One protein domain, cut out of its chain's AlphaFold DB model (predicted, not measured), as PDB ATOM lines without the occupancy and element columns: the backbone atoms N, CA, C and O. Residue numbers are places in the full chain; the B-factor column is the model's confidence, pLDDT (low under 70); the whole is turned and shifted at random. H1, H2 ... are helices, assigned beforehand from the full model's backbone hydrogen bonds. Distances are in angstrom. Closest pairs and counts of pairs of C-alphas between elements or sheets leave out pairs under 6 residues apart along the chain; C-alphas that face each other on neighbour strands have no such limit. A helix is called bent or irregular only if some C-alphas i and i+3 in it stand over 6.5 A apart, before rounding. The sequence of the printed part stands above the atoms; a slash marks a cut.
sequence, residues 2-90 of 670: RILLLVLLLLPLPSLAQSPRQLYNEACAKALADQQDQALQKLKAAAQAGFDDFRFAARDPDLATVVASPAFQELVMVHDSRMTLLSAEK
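This is residues 2 to 90 of the 670 residues of an uncharacterized protein of bacterium DOLZORAL124_64_63 (UniProt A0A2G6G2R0). A helical hairpin of H2 and H3 makes one layer, and the short H5 crosses over it near its turn; the long H6 runs the same way as H3 at a shallow tilt of 13 degrees, offset from it in a second layer with H4 and H5. The end of H6, residues 84 to 90, sticks out, and H1 sits off to one side on a long link. The printed part has 89 residues with six named helices, H1 to H6 in order, and no named strand; its class is all helix. It is compact, with a radius of gyration of the C-alphas of 13.3 A and spans of 38 by 29 by 22 A.

H1 is residues 2 to 8, from C-alpha 2 at (131.041, 242.141, 216.078). H2 is residues 20 to 32, 18.7 A long, and H3 is residues 36 to 49, 19.7 A. H4 is residues 54 to 57. H5, residues 61 to 67, is irregular: C-alphas 62 and 65 are 7.9 A apart. H6, residues 70 to 90, is 30.1 A long and ends at C-alpha 90 at (123.487, 227.424, 226.061).

H3 is the hub. H2 and H3 form a hairpin and touch at a shallow tilt of 8 degrees, opposite ways, the closest C-alphas being those of Ala 27 and Ala 39, 4.1 A apart. H5 touches H2 about perpendicular, at 83 degrees; the closest C-alphas, of Cys 28 and Asp 62, are 5.2 A apart. H5 also touches H3, with C-alphas of Gln 36 and Val 66 closest at 5.7 A. H3 and H6 only just touch, with 3 pairs of C-alphas within 8 A, those of Leu 40 and Phe 72 closest at 6.9 A. H4 is close to H6 but not clearly touching, C-alphas of Phe 54 and Val 76 being closest at 6.3 A. H1 and H6 are near each other, while H1 and H2 are apart. In H2, H3 and H6 every O i to N i+4 pair is within hydrogen-bond range; in H1 0 of 3 are, with 0 of 4 O i to N i+3 pairs, in H5 1 of 3, with 2 of 4, and H4 is too short for an O i to N i+4 pair.

The C-alphas farthest apart, of Ala 33 and Lys 90, are 40.5 A apart. The printed part has no cut. The link H1 to H2 is long. Residues 2 to 17 have pLDDT under 70.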
ATOM      1  N   ARG A   2     132.036 242.812 216.961       34.28
ATOM      2  CA  ARG A   2     131.041 242.141 216.078       34.28
ATOM      3  C   ARG A   2     131.529 241.818 214.650       34.28
ATOM      4  O   ARG A   2     131.073 240.845 214.069       34.28
ATOM      5  N   ILE A   3     132.474 242.592 214.109       42.34
ATOM      6  CA  ILE A   3     133.006 242.401 212.744       42.34
ATOM      7  C   ILE A   3     133.977 241.204 212.657       42.34
ATOM      8  O   ILE A   3     134.023 240.541 211.629       42.34
ATOM      9  N   LEU A   4     134.681 240.856 213.744       42.88
ATOM     10  CA  LEU A   4     135.604 239.709 213.753       42.88
ATOM     11  C   LEU A   4     134.852 238.364 213.805       42.88
ATOM     12  O   LEU A   4     135.289 237.383 213.213       42.88
ATOM     13  N   LEU A   5     133.684 238.337 214.461       41.56
ATOM     14  CA  LEU A   5     132.837 237.143 214.569       41.56
ATOM     15  C   LEU A   5     132.203 236.746 213.221       41.56
ATOM     16  O   LEU A   5     131.969 235.568 212.973       41.56
ATOM     17  N   LEU A   6     131.950 237.723 212.340       39.62
ATOM     18  CA  LEU A   6     131.292 237.499 211.048       39.62
ATOM     19  C   LEU A   6     132.221 236.839 210.010       39.62
ATOM     20  O   LEU A   6     131.751 236.124 209.131       39.62
ATOM     21  N   VAL A   7     133.537 237.045 210.125       49.72
ATOM     22  CA  VAL A   7     134.532 236.520 209.169       49.72
ATOM     23  C   VAL A   7     134.793 235.020 209.371       49.72
ATOM     24  O   VAL A   7     135.132 234.320 208.421       49.72
ATOM     25  N   LEU A   8     134.577 234.490 210.578       47.22
ATOM     26  CA  LEU A   8     134.794 233.070 210.885       47.22
ATOM     27  C   LEU A   8     133.605 232.160 210.525       47.22
ATOM     28  O   LEU A   8     133.794 230.952 210.410       47.22
ATOM     29  N   LEU A   9     132.406 232.715 210.320       47.56
ATOM     30  CA  LEU A   9     131.183 231.950 210.025       47.56
ATOM     31  C   LEU A   9     130.927 231.710 208.520       47.56
ATOM     32  O   LEU A   9     129.982 231.005 208.185       47.56
ATOM     33  N   LEU A  10     131.742 232.271 207.615       42.81
ATOM     34  CA  LEU A  10     131.472 232.299 206.164       42.81
ATOM     35  C   LEU A  10     132.504 231.562 205.281       42.81
ATOM     36  O   LEU A  10     132.538 231.782 204.071       42.81
ATOM     37  N   LEU A  11     133.344 230.684 205.837       44.03
ATOM     38  CA  LEU A  11     134.333 229.937 205.043       44.03
ATOM     39  C   LEU A  11     133.776 228.593 204.520       44.03
ATOM     40  O   LEU A  11     133.059 227.907 205.248       44.03
ATOM     41  N   PRO A  12     134.097 228.203 203.269       41.16
ATOM     42  CA  PRO A  12     133.576 226.991 202.632       41.16
ATOM     43  C   PRO A  12     134.064 225.708 203.327       41.16
ATOM     44  O   PRO A  12     135.223 225.606 203.727       41.16
ATOM     45  N   LEU A  13     133.177 224.713 203.440       45.09
ATOM     46  CA  LEU A  13     133.481 223.388 203.993       45.09
ATOM     47  C   LEU A  13     134.415 222.601 203.043       45.09
ATOM     48  O   LEU A  13     134.111 222.517 201.849       45.09
ATOM     49  N   PRO A  14     135.524 222.008 203.524       43.50
ATOM     50  CA  PRO A  14     136.455 221.263 202.676       43.50
ATOM     51  C   PRO A  14     135.920 219.874 202.270       43.50
ATOM     52  O   PRO A  14     135.239 219.196 203.039       43.50
ATOM     53  N   SER A  15     136.261 219.445 201.048       55.38
ATOM     54  CA  SER A  15     135.979 218.118 200.480       55.38
ATOM     55  C   SER A  15     136.843 217.019 201.126       55.38
ATOM     56  O   SER A  15     137.996 217.268 201.461       55.38
ATOM     57  N   LEU A  16     136.262 215.819 201.331       53.06
ATOM     58  CA  LEU A  16     136.853 214.631 201.995       53.06
ATOM     59  C   LEU A  16     137.841 214.995 203.121       53.06
ATOM     60  O   LEU A  16     139.030 214.681 203.076       53.06
ATOM     61  N   ALA A  17     137.318 215.730 204.104       68.50
ATOM     62  CA  ALA A  17     138.090 216.407 205.133       68.50
ATOM     63  C   ALA A  17     138.923 215.432 205.980       68.50
ATOM     64  O   ALA A  17     138.392 214.492 206.577       68.50
ATOM     65  N   GLN A  18     140.233 215.689 206.066       83.44
ATOM     66  CA  GLN A  18     141.103 215.070 207.064       83.44
ATOM     67  C   GLN A  18     140.479 215.243 208.454       83.44
ATOM     68  O   GLN A  18     139.945 216.307 208.779       83.44
ATOM     69  N   SER A  19     140.541 214.203 209.286       90.69
ATOM     70  CA  SER A  19     139.992 214.302 210.640       90.69
ATOM     71  C   SER A  19     140.746 215.371 211.450       90.69
ATOM     72  O   SER A  19     141.951 215.555 211.246       90.69
ATOM     73  N   PRO A  20     140.106 216.029 212.432       92.81
ATOM     74  CA  PRO A  20     140.764 217.068 213.230       92.81
ATOM     75  C   PRO A  20     142.032 216.574 213.933       92.81
ATOM     76  O   PRO A  20     143.012 217.301 214.048       92.81
ATOM     77  N   ARG A  21     142.035 215.300 214.347       92.00
ATOM     78  CA  ARG A  21     143.196 214.640 214.959       92.00
ATOM     79  C   ARG A  21     144.343 214.420 213.975       92.00
ATOM     80  O   ARG A  21     145.492 214.543 214.370       92.00
ATOM     81  N   GLN A  22     144.054 214.106 212.710       94.81
ATOM     82  CA  GLN A  22     145.097 213.991 211.683       94.81
ATOM     83  C   GLN A  22     145.765 215.346 211.439       94.81
ATOM     84  O   GLN A  22     146.987 215.420 211.453       94.81
ATOM     85  N   LEU A  23     144.975 216.417 211.308       96.31
ATOM     86  CA  LEU A  23     145.494 217.781 211.145       96.31
ATOM     87  C   LEU A  23     146.323 218.237 212.355       96.31
ATOM     88  O   LEU A  23     147.366 218.859 212.178       96.31
ATOM     89  N   TYR A  24     145.890 217.890 213.570       96.75
ATOM     90  CA  TYR A  24     146.659 218.124 214.792       96.75
ATOM     91  C   TYR A  24     148.002 217.378 214.780       96.75
ATOM     92  O   TYR A  24     149.046 217.992 214.964       96.75
ATOM     93  N   ASN A  25     147.997 216.075 214.485       96.62
ATOM     94  CA  ASN A  25     149.227 215.280 214.427       96.62
ATOM     95  C   ASN A  25     150.185 215.783 213.332       96.62
ATOM     96  O   ASN A  25     151.399 215.778 213.519       96.62
ATOM     97  N   GLU A  26     149.652 216.241 212.196       97.56
ATOM     98  CA  GLU A  26     150.446 216.918 211.169       97.56
ATOM     99  C   GLU A  26     151.054 218.223 211.697       97.56
ATOM    100  O   GLU A  26     152.209 218.507 211.392       97.56
ATOM    101  N   ALA A  27     150.324 219.000 212.504       97.62
ATOM    102  CA  ALA A  27     150.870 220.191 213.151       97.62
ATOM    103  C   ALA A  27     152.045 219.842 214.082       97.62
ATOM    104  O   ALA A  27     153.087 220.489 213.980       97.62
ATOM    105  N   CYS A  28     151.929 218.790 214.901       97.94
ATOM    106  CA  CYS A  28     153.022 218.301 215.753       97.94
ATOM    107  C   CYS A  28     154.247 217.889 214.921       97.94
ATOM    108  O   CYS A  28     155.352 218.373 215.153       97.94
ATOM    109  N   ALA A  29     154.055 217.077 213.875       97.88
ATOM    110  CA  ALA A  29     155.148 216.656 212.995       97.88
ATOM    111  C   ALA A  29     155.849 217.845 212.311       97.88
ATOM    112  O   ALA A  29     157.065 217.834 212.118       97.88
ATOM    113  N   LYS A  30     155.092 218.887 211.950       97.69
ATOM    114  CA  LYS A  30     155.630 220.121 211.363       97.69
ATOM    115  C   LYS A  30     156.392 220.968 212.378       97.69
ATOM    116  O   LYS A  30     157.435 221.508 212.026       97.69
ATOM    117  N   ALA A  31     155.912 221.054 213.614       97.56
ATOM    118  CA  ALA A  31     156.588 221.771 214.690       97.56
ATOM    119  C   ALA A  31     157.926 221.112 215.064       97.56
ATOM    120  O   ALA A  31     158.930 221.814 215.176       97.56
ATOM    121  N   LEU A  32     157.971 219.777 215.134       96.94
ATOM    122  CA  LEU A  32     159.205 219.002 215.337       96.94
ATOM    123  C   LEU A  32     160.216 219.160 214.192       96.94
ATOM    124  O   LEU A  32     161.421 219.071 214.410       96.94
ATOM    125  N   ALA A  33     159.736 219.407 212.971       97.62
ATOM    126  CA  ALA A  33     160.569 219.694 211.805       97.62
ATOM    127  C   ALA A  33     160.986 221.177 211.696       97.62
ATOM    128  O   ALA A  33     161.455 221.589 210.635       97.62
ATOM    129  N   ASP A  34     160.772 221.975 212.749       96.31
ATOM    130  CA  ASP A  34     161.036 223.422 212.808       96.31
ATOM    131  C   ASP A  34     160.286 224.236 211.728       96.31
ATOM    132  O   ASP A  34     160.702 225.304 211.286       96.31
ATOM    133  N   GLN A  35     159.131 223.733 211.273       97.62
ATOM    134  CA  GLN A  35     158.266 224.383 210.281       97.62
ATOM    135  C   GLN A  35     157.105 225.108 210.975       97.62
ATOM    136  O   GLN A  35     155.933 224.798 210.736       97.62
ATOM    137  N   GLN A  36     157.430 226.072 211.843       97.56
ATOM    138  CA  GLN A  36     156.488 226.744 212.753       97.56
ATOM    139  C   GLN A  36     155.236 227.304 212.047       97.56
ATOM    140  O   GLN A  36     154.114 227.036 212.479       97.56
ATOM    141  N   ASP A  37     155.396 228.008 210.923       96.94
ATOM    142  CA  ASP A  37     154.268 228.581 210.170       96.94
ATOM    143  C   ASP A  37     153.332 227.507 209.602       96.94
ATOM    144  O   ASP A  37     152.106 227.644 209.641       96.94
ATOM    145  N   GLN A  38     153.892 226.403 209.095       97.56
ATOM    146  CA  GLN A  38     153.098 225.286 208.574       97.56
ATOM    147  C   GLN A  38     152.372 224.558 209.706       97.56
ATOM    148  O   GLN A  38     151.213 224.174 209.541       97.56
ATOM    149  N   ALA A  39     153.024 224.401 210.860       97.75
ATOM    150  CA  ALA A  39     152.408 223.830 212.048       97.75
ATOM    151  C   ALA A  39     151.212 224.676 212.516       97.75
ATOM    152  O   ALA A  39     150.127 224.137 212.729       97.75
ATOM    153  N   LEU A  40     151.355 226.005 212.568       97.56
ATOM    154  CA  LEU A  40     150.262 226.932 212.883       97.56
ATOM    155  C   LEU A  40     149.106 226.846 211.881       97.56
ATOM    156  O   LEU A  40     147.941 226.803 212.283       97.56
ATOM    157  N   GLN A  41     149.401 226.785 210.580       96.81
ATOM    158  CA  GLN A  41     148.374 226.607 209.549       96.81
ATOM    159  C   GLN A  41     147.608 225.293 209.737       96.81
ATOM    160  O   GLN A  41     146.378 225.277 209.637       96.81
ATOM    161  N   LYS A  42     148.312 224.202 210.055       97.62
ATOM    162  CA  LYS A  42     147.702 222.895 210.319       97.62
ATOM    163  C   LYS A  42     146.883 222.882 211.600       97.62
ATOM    164  O   LYS A  42     145.781 222.345 211.589       97.62
ATOM    165  N   LEU A  43     147.341 223.546 212.657       96.88
ATOM    166  CA  LEU A  43     146.581 223.673 213.897       96.88
ATOM    167  C   LEU A  43     145.311 224.515 213.702       96.88
ATOM    168  O   LEU A  43     144.243 224.149 214.189       96.88
ATOM    169  N   LYS A  44     145.383 225.598 212.920       96.00
ATOM    170  CA  LYS A  44     144.206 226.388 212.527       96.00
ATOM    171  C   LYS A  44     143.219 225.556 211.709       96.00
ATOM    172  O   LYS A  44     142.016 225.615 211.967       96.00
ATOM    173  N   ALA A  45     143.711 224.756 210.764       94.94
ATOM    174  CA  ALA A  45     142.882 223.829 210.001       94.94
ATOM    175  C   ALA A  45     142.255 222.753 210.905       94.94
ATOM    176  O   ALA A  45     141.069 222.459 210.769       94.94
ATOM    177  N   ALA A  46     143.007 222.213 211.872       95.25
ATOM    178  CA  ALA A  46     142.492 221.275 212.865       95.25
ATOM    179  C   ALA A  46     141.340 221.907 213.658       95.25
ATOM    180  O   ALA A  46     140.279 221.298 213.791       95.25
ATOM    181  N   ALA A  47     141.513 223.149 214.117       92.81
ATOM    182  CA  ALA A  47     140.494 223.907 214.839       92.81
ATOM    183  C   ALA A  47     139.213 224.097 214.015       92.81
ATOM    184  O   ALA A  47     138.102 223.893 214.507       92.81
ATOM    185  N   GLN A  48     139.369 224.446 212.736       91.12
ATOM    186  CA  GLN A  48     138.263 224.582 211.785       91.12
ATOM    187  C   GLN A  48     137.551 223.250 211.530       91.12
ATOM    188  O   GLN A  48     136.333 223.233 211.378       91.12
ATOM    189  N   ALA A  49     138.292 222.142 211.540       90.69
ATOM    190  CA  ALA A  49     137.737 220.800 211.415       90.69
ATOM    191  C   ALA A  49     137.046 220.308 212.707       90.69
ATOM    192  O   ALA A  49     136.319 219.318 212.663       90.69
ATOM    193  N   GLY A  50     137.236 220.986 213.847       90.19
ATOM    194  CA  GLY A  50     136.607 220.650 215.130       90.19
ATOM    195  C   GLY A  50     137.562 220.140 216.213       90.19
ATOM    196  O   GLY A  50     137.097 219.584 217.203       90.19
ATOM    197  N   PHE A  51     138.878 220.299 216.048       92.00
ATOM    198  CA  PHE A  51     139.828 220.117 217.145       92.00
ATOM    199  C   PHE A  51     139.624 221.242 218.155       92.00
ATOM    200  O   PHE A  51     139.713 222.419 217.812       92.00
ATOM    201  N   ASP A  52     139.349 220.883 219.397       89.38
ATOM    202  CA  ASP A  52     138.964 221.834 220.429       89.38
ATOM    203  C   ASP A  52     139.846 221.751 221.678       89.38
ATOM    204  O   ASP A  52     139.666 222.527 222.605       89.38
ATOM    205  N   ASP A  53     140.845 220.873 221.731       90.94
ATOM    206  CA  ASP A  53     141.649 220.645 222.935       90.94
ATOM    207  C   ASP A  53     142.929 221.498 222.983       90.94
ATOM    208  O   ASP A  53     144.057 221.003 223.005       90.94
ATOM    209  N   PHE A  54     142.763 222.821 222.980       92.62
ATOM    210  CA  PHE A  54     143.889 223.762 222.953       92.62
ATOM    211  C   PHE A  54     144.739 223.768 224.226       92.62
ATOM    212  O   PHE A  54     145.931 224.060 224.161       92.62
ATOM    213  N   ARG A  55     144.173 223.388 225.378       89.12
ATOM    214  CA  ARG A  55     144.953 223.206 226.613       89.12
ATOM    215  C   ARG A  55     145.919 222.032 226.508       89.12
ATOM    216  O   ARG A  55     147.027 222.121 227.029       89.12
ATOM    217  N   PHE A  56     145.494 220.945 225.862       90.94
ATOM    218  CA  PHE A  56     146.382 219.833 225.548       90.94
ATOM    219  C   PHE A  56     147.475 220.285 224.579       90.94
ATOM    220  O   PHE A  56     148.647 220.120 224.894       90.94
ATOM    221  N   ALA A  57     147.102 220.967 223.490       94.25
ATOM    222  CA  ALA A  57     148.059 221.504 222.522       94.25
ATOM    223  C   ALA A  57     149.111 222.429 223.167       94.25
ATOM    224  O   ALA A  57     150.287 222.359 222.836       94.25
ATOM    225  N   ALA A  58     148.708 223.261 224.132       94.69
ATOM    226  CA  ALA A  58     149.601 224.184 224.835       94.69
ATOM    227  C   ALA A  58     150.635 223.493 225.744       94.69
ATOM    228  O   ALA A  58     151.607 224.124 226.151       94.69
ATOM    229  N   ARG A  59     150.414 222.223 226.101       93.50
ATOM    230  CA  ARG A  59     151.310 221.416 226.946       93.50
ATOM    231  C   ARG A  59     152.007 220.306 226.167       93.50
ATOM    232  O   ARG A  59     152.769 219.550 226.765       93.50
ATOM    233  N   ASP A  60     151.715 220.181 224.877       95.44
ATOM    234  CA  ASP A  60     152.302 219.158 224.031       95.44
ATOM    235  C   ASP A  60     153.764 219.538 223.730       95.44
ATOM    236  O   ASP A  60     154.000 220.582 223.109       95.44
ATOM    237  N   PRO A  61     154.755 218.741 224.178       95.62
ATOM    238  CA  PRO A  61     156.161 219.032 223.919       95.62
ATOM    239  C   PRO A  61     156.484 219.077 222.419       95.62
ATOM    240  O   PRO A  61     157.382 219.823 222.029       95.62
ATOM    241  N   ASP A  62     155.724 218.375 221.572       97.44
ATOM    242  CA  ASP A  62     155.927 218.391 220.120       97.44
ATOM    243  C   ASP A  62     155.565 219.751 219.504       97.44
ATOM    244  O   ASP A  62     156.042 220.094 218.424       97.44
ATOM    245  N   LEU A  63     154.754 220.558 220.196       97.50
ATOM    246  CA  LEU A  63     154.358 221.906 219.785       97.50
ATOM    247  C   LEU A  63     155.152 223.013 220.498       97.50
ATOM    248  O   LEU A  63     154.812 224.185 220.336       97.50
ATOM    249  N   ALA A  64     156.214 222.695 221.249       95.94
ATOM    250  CA  ALA A  64     156.947 223.670 222.069       95.94
ATOM    251  C   ALA A  64     157.390 224.932 221.294       95.94
ATOM    252  O   ALA A  64     157.275 226.046 221.807       95.94
ATOM    253  N   THR A  65     157.822 224.781 220.035       95.12
ATOM    254  CA  THR A  65     158.216 225.899 219.154       95.12
ATOM    255  C   THR A  65     157.028 226.759 218.708       95.12
ATOM    256  O   THR A  65     157.164 227.960 218.482       95.12
ATOM    257  N   VAL A  66     155.831 226.179 218.611       97.00
ATOM    258  CA  VAL A  66     154.600 226.854 218.176       97.00
ATOM    259  C   VAL A  66     153.912 227.575 219.332       97.00
ATOM    260  O   VAL A  66     153.428 228.692 219.144       97.00
ATOM    261  N   VAL A  67     153.890 226.976 220.527       96.44
ATOM    262  CA  VAL A  67     153.166 227.490 221.706       96.44
ATOM    263  C   VAL A  67     153.643 228.886 222.129       96.44
ATOM    264  O   VAL A  67     152.835 229.716 222.552       96.44
ATOM    265  N   ALA A  68     154.935 229.180 221.959       92.75
ATOM    266  CA  ALA A  68     155.513 230.489 222.263       92.75
ATOM    267  C   ALA A  68     155.133 231.593 221.253       92.75
ATOM    268  O   ALA A  68     155.385 232.771 221.505       92.75
ATOM    269  N   SER A  69     154.542 231.243 220.104       96.56
ATOM    270  CA  SER A  69     154.210 232.220 219.063       96.56
ATOM    271  C   SER A  69     152.981 233.068 219.427       96.56
ATOM    272  O   SER A  69     151.983 232.533 219.924       96.56
ATOM    273  N   PRO A  70     152.969 234.374 219.096       97.31
ATOM    274  CA  PRO A  70     151.775 235.208 219.243       97.31
ATOM    275  C   PRO A  70     150.557 234.669 218.476       97.31
ATOM    276  O   PRO A  70     149.430 234.785 218.947       97.31
ATOM    277  N   ALA A  71     150.779 234.029 217.322       95.69
ATOM    278  CA  ALA A  71     149.717 233.450 216.500       95.69
ATOM    279  C   ALA A  71     149.025 232.251 217.174       95.69
ATOM    280  O   ALA A  71     147.811 232.090 217.047       95.69
ATOM    281  N   PHE A  72     149.766 231.422 217.920       96.81
ATOM    282  CA  PHE A  72     149.167 230.364 218.734       96.81
ATOM    283  C   PHE A  72     148.313 230.957 219.860       96.81
ATOM    284  O   PHE A  72     147.180 230.525 220.058       96.81
ATOM    285  N   GLN A  73     148.815 231.985 220.553       96.50
ATOM    286  CA  GLN A  73     148.068 232.665 221.620       96.50
ATOM    287  C   GLN A  73     146.778 233.314 221.093       96.50
ATOM    288  O   GLN A  73     145.730 233.217 221.730       96.50
ATOM    289  N   GLU A  74     146.814 233.909 219.896       95.69
ATOM    290  CA  GLU A  74     145.615 234.417 219.221       95.69
ATOM    291  C   GLU A  74     144.618 233.289 218.916       95.69
ATOM    292  O   GLU A  74     143.421 233.441 219.165       95.69
ATOM    293  N   LEU A  75     145.095 232.139 218.428       95.12
ATOM    294  CA  LEU A  75     144.246 230.981 218.139       95.12
ATOM    295  C   LEU A  75     143.554 230.449 219.407       95.12
ATOM    296  O   LEU A  75     142.349 230.186 219.366       95.12
ATOM    297  N   VAL A  76     144.280 230.360 220.527       94.44
ATOM    298  CA  VAL A  76     143.726 229.998 221.845       94.44
ATOM    299  C   VAL A  76     142.687 231.026 222.297       94.44
ATOM    300  O   VAL A  76     141.567 230.657 222.634       94.44
ATOM    301  N   MET A  77     142.999 232.323 222.229       94.50
ATOM    302  CA  MET A  77     142.073 233.391 222.622       94.50
ATOM    303  C   MET A  77     140.776 233.376 221.796       94.50
ATOM    304  O   MET A  77     139.683 233.541 222.347       94.50
ATOM    305  N   VAL A  78     140.872 233.184 220.475       93.31
ATOM    306  CA  VAL A  78     139.708 233.079 219.578       93.31
ATOM    307  C   VAL A  78     138.874 231.848 219.925       93.31
ATOM    308  O   VAL A  78     137.645 231.943 219.998       93.31
ATOM    309  N   HIS A  79     139.527 230.710 220.165       93.00
ATOM    310  CA  HIS A  79     138.867 229.488 220.611       93.00
ATOM    311  C   HIS A  79     138.121 229.707 221.938       93.00
ATOM    312  O   HIS A  79     136.916 229.465 222.010       93.00
ATOM    313  N   ASP A  80     138.790 230.236 222.957       92.88
ATOM    314  CA  ASP A  80     138.220 230.427 224.294       92.88
ATOM    315  C   ASP A  80     137.086 231.455 224.294       92.88
ATOM    316  O   ASP A  80     136.071 231.278 224.971       92.88
ATOM    317  N   SER A  81     137.199 232.497 223.467       93.69
ATOM    318  CA  SER A  81     136.122 233.468 223.245       93.69
ATOM    319  C   SER A  81     134.898 232.805 222.612       93.69
ATOM    320  O   SER A  81     133.771 233.020 223.061       93.69
ATOM    321  N   ARG A  82     135.099 231.961 221.591       93.94
ATOM    322  CA  ARG A  82     134.018 231.188 220.965       93.94
ATOM    323  C   ARG A  82     133.365 230.247 221.975       93.94
ATOM    324  O   ARG A  82     132.140 230.197 222.038       93.94
ATOM    325  N   MET A  83     134.154 229.525 222.765       93.88
ATOM    326  CA  MET A  83     133.637 228.587 223.763       93.88
ATOM    327  C   MET A  83     132.889 229.292 224.895       93.88
ATOM    328  O   MET A  83     131.828 228.825 225.305       93.88
ATOM    329  N   THR A  84     133.371 230.456 225.330       94.69
ATOM    330  CA  THR A  84     132.670 231.329 226.281       94.69
ATOM    331  C   THR A  84     131.301 231.744 225.748       94.69
ATOM    332  O   THR A  84     130.304 231.619 226.457       94.69
ATOM    333  N   LEU A  85     131.228 232.194 224.490       95.25
ATOM    334  CA  LEU A  85     129.965 232.582 223.859       95.25
ATOM    335  C   LEU A  85     129.004 231.395 223.730       95.25
ATOM    336  O   LEU A  85     127.846 231.520 224.114       95.25
ATOM    337  N   LEU A  86     129.487 230.240 223.261       95.25
ATOM    338  CA  LEU A  86     128.677 229.022 223.128       95.25
ATOM    339  C   LEU A  86     128.150 228.525 224.478       95.25
ATOM    340  O   LEU A  86     126.999 228.104 224.573       95.25
ATOM    341  N   SER A  87     128.984 228.562 225.518       96.12
ATOM    342  CA  SER A  87     128.577 228.205 226.877       96.12
ATOM    343  C   SER A  87     127.509 229.171 227.396       96.12
ATOM    344  O   SER A  87     126.455 228.736 227.852       96.12
ATOM    345  N   ALA A  88     127.719 230.482 227.241       95.75
ATOM    346  CA  ALA A  88     126.760 231.497 227.666       95.75
ATOM    347  C   ALA A  88     125.410 231.396 226.932       95.75
ATOM    348  O   ALA A  88     124.371 231.510 227.584       95.75
ATOM    349  N   GLU A  89     125.425 231.153 225.617       96.81
ATOM    350  CA  GLU A  89     124.234 230.962 224.774       96.81
ATOM    351  C   GLU A  89     123.424 229.734 225.199       96.81
ATOM    352  O   GLU A  89     122.197 229.771 225.230       96.81
ATOM    353  N   LYS A  90     124.113 228.651 225.565       97.31
ATOM    354  CA  LYS A  90     123.487 227.424 226.061       97.31
ATOM    355  C   LYS A  90     123.016 227.532 227.511       97.31
ATOM    356  O   LYS A  90     122.327 226.625 227.960       97.31
TER     357      LYS A  90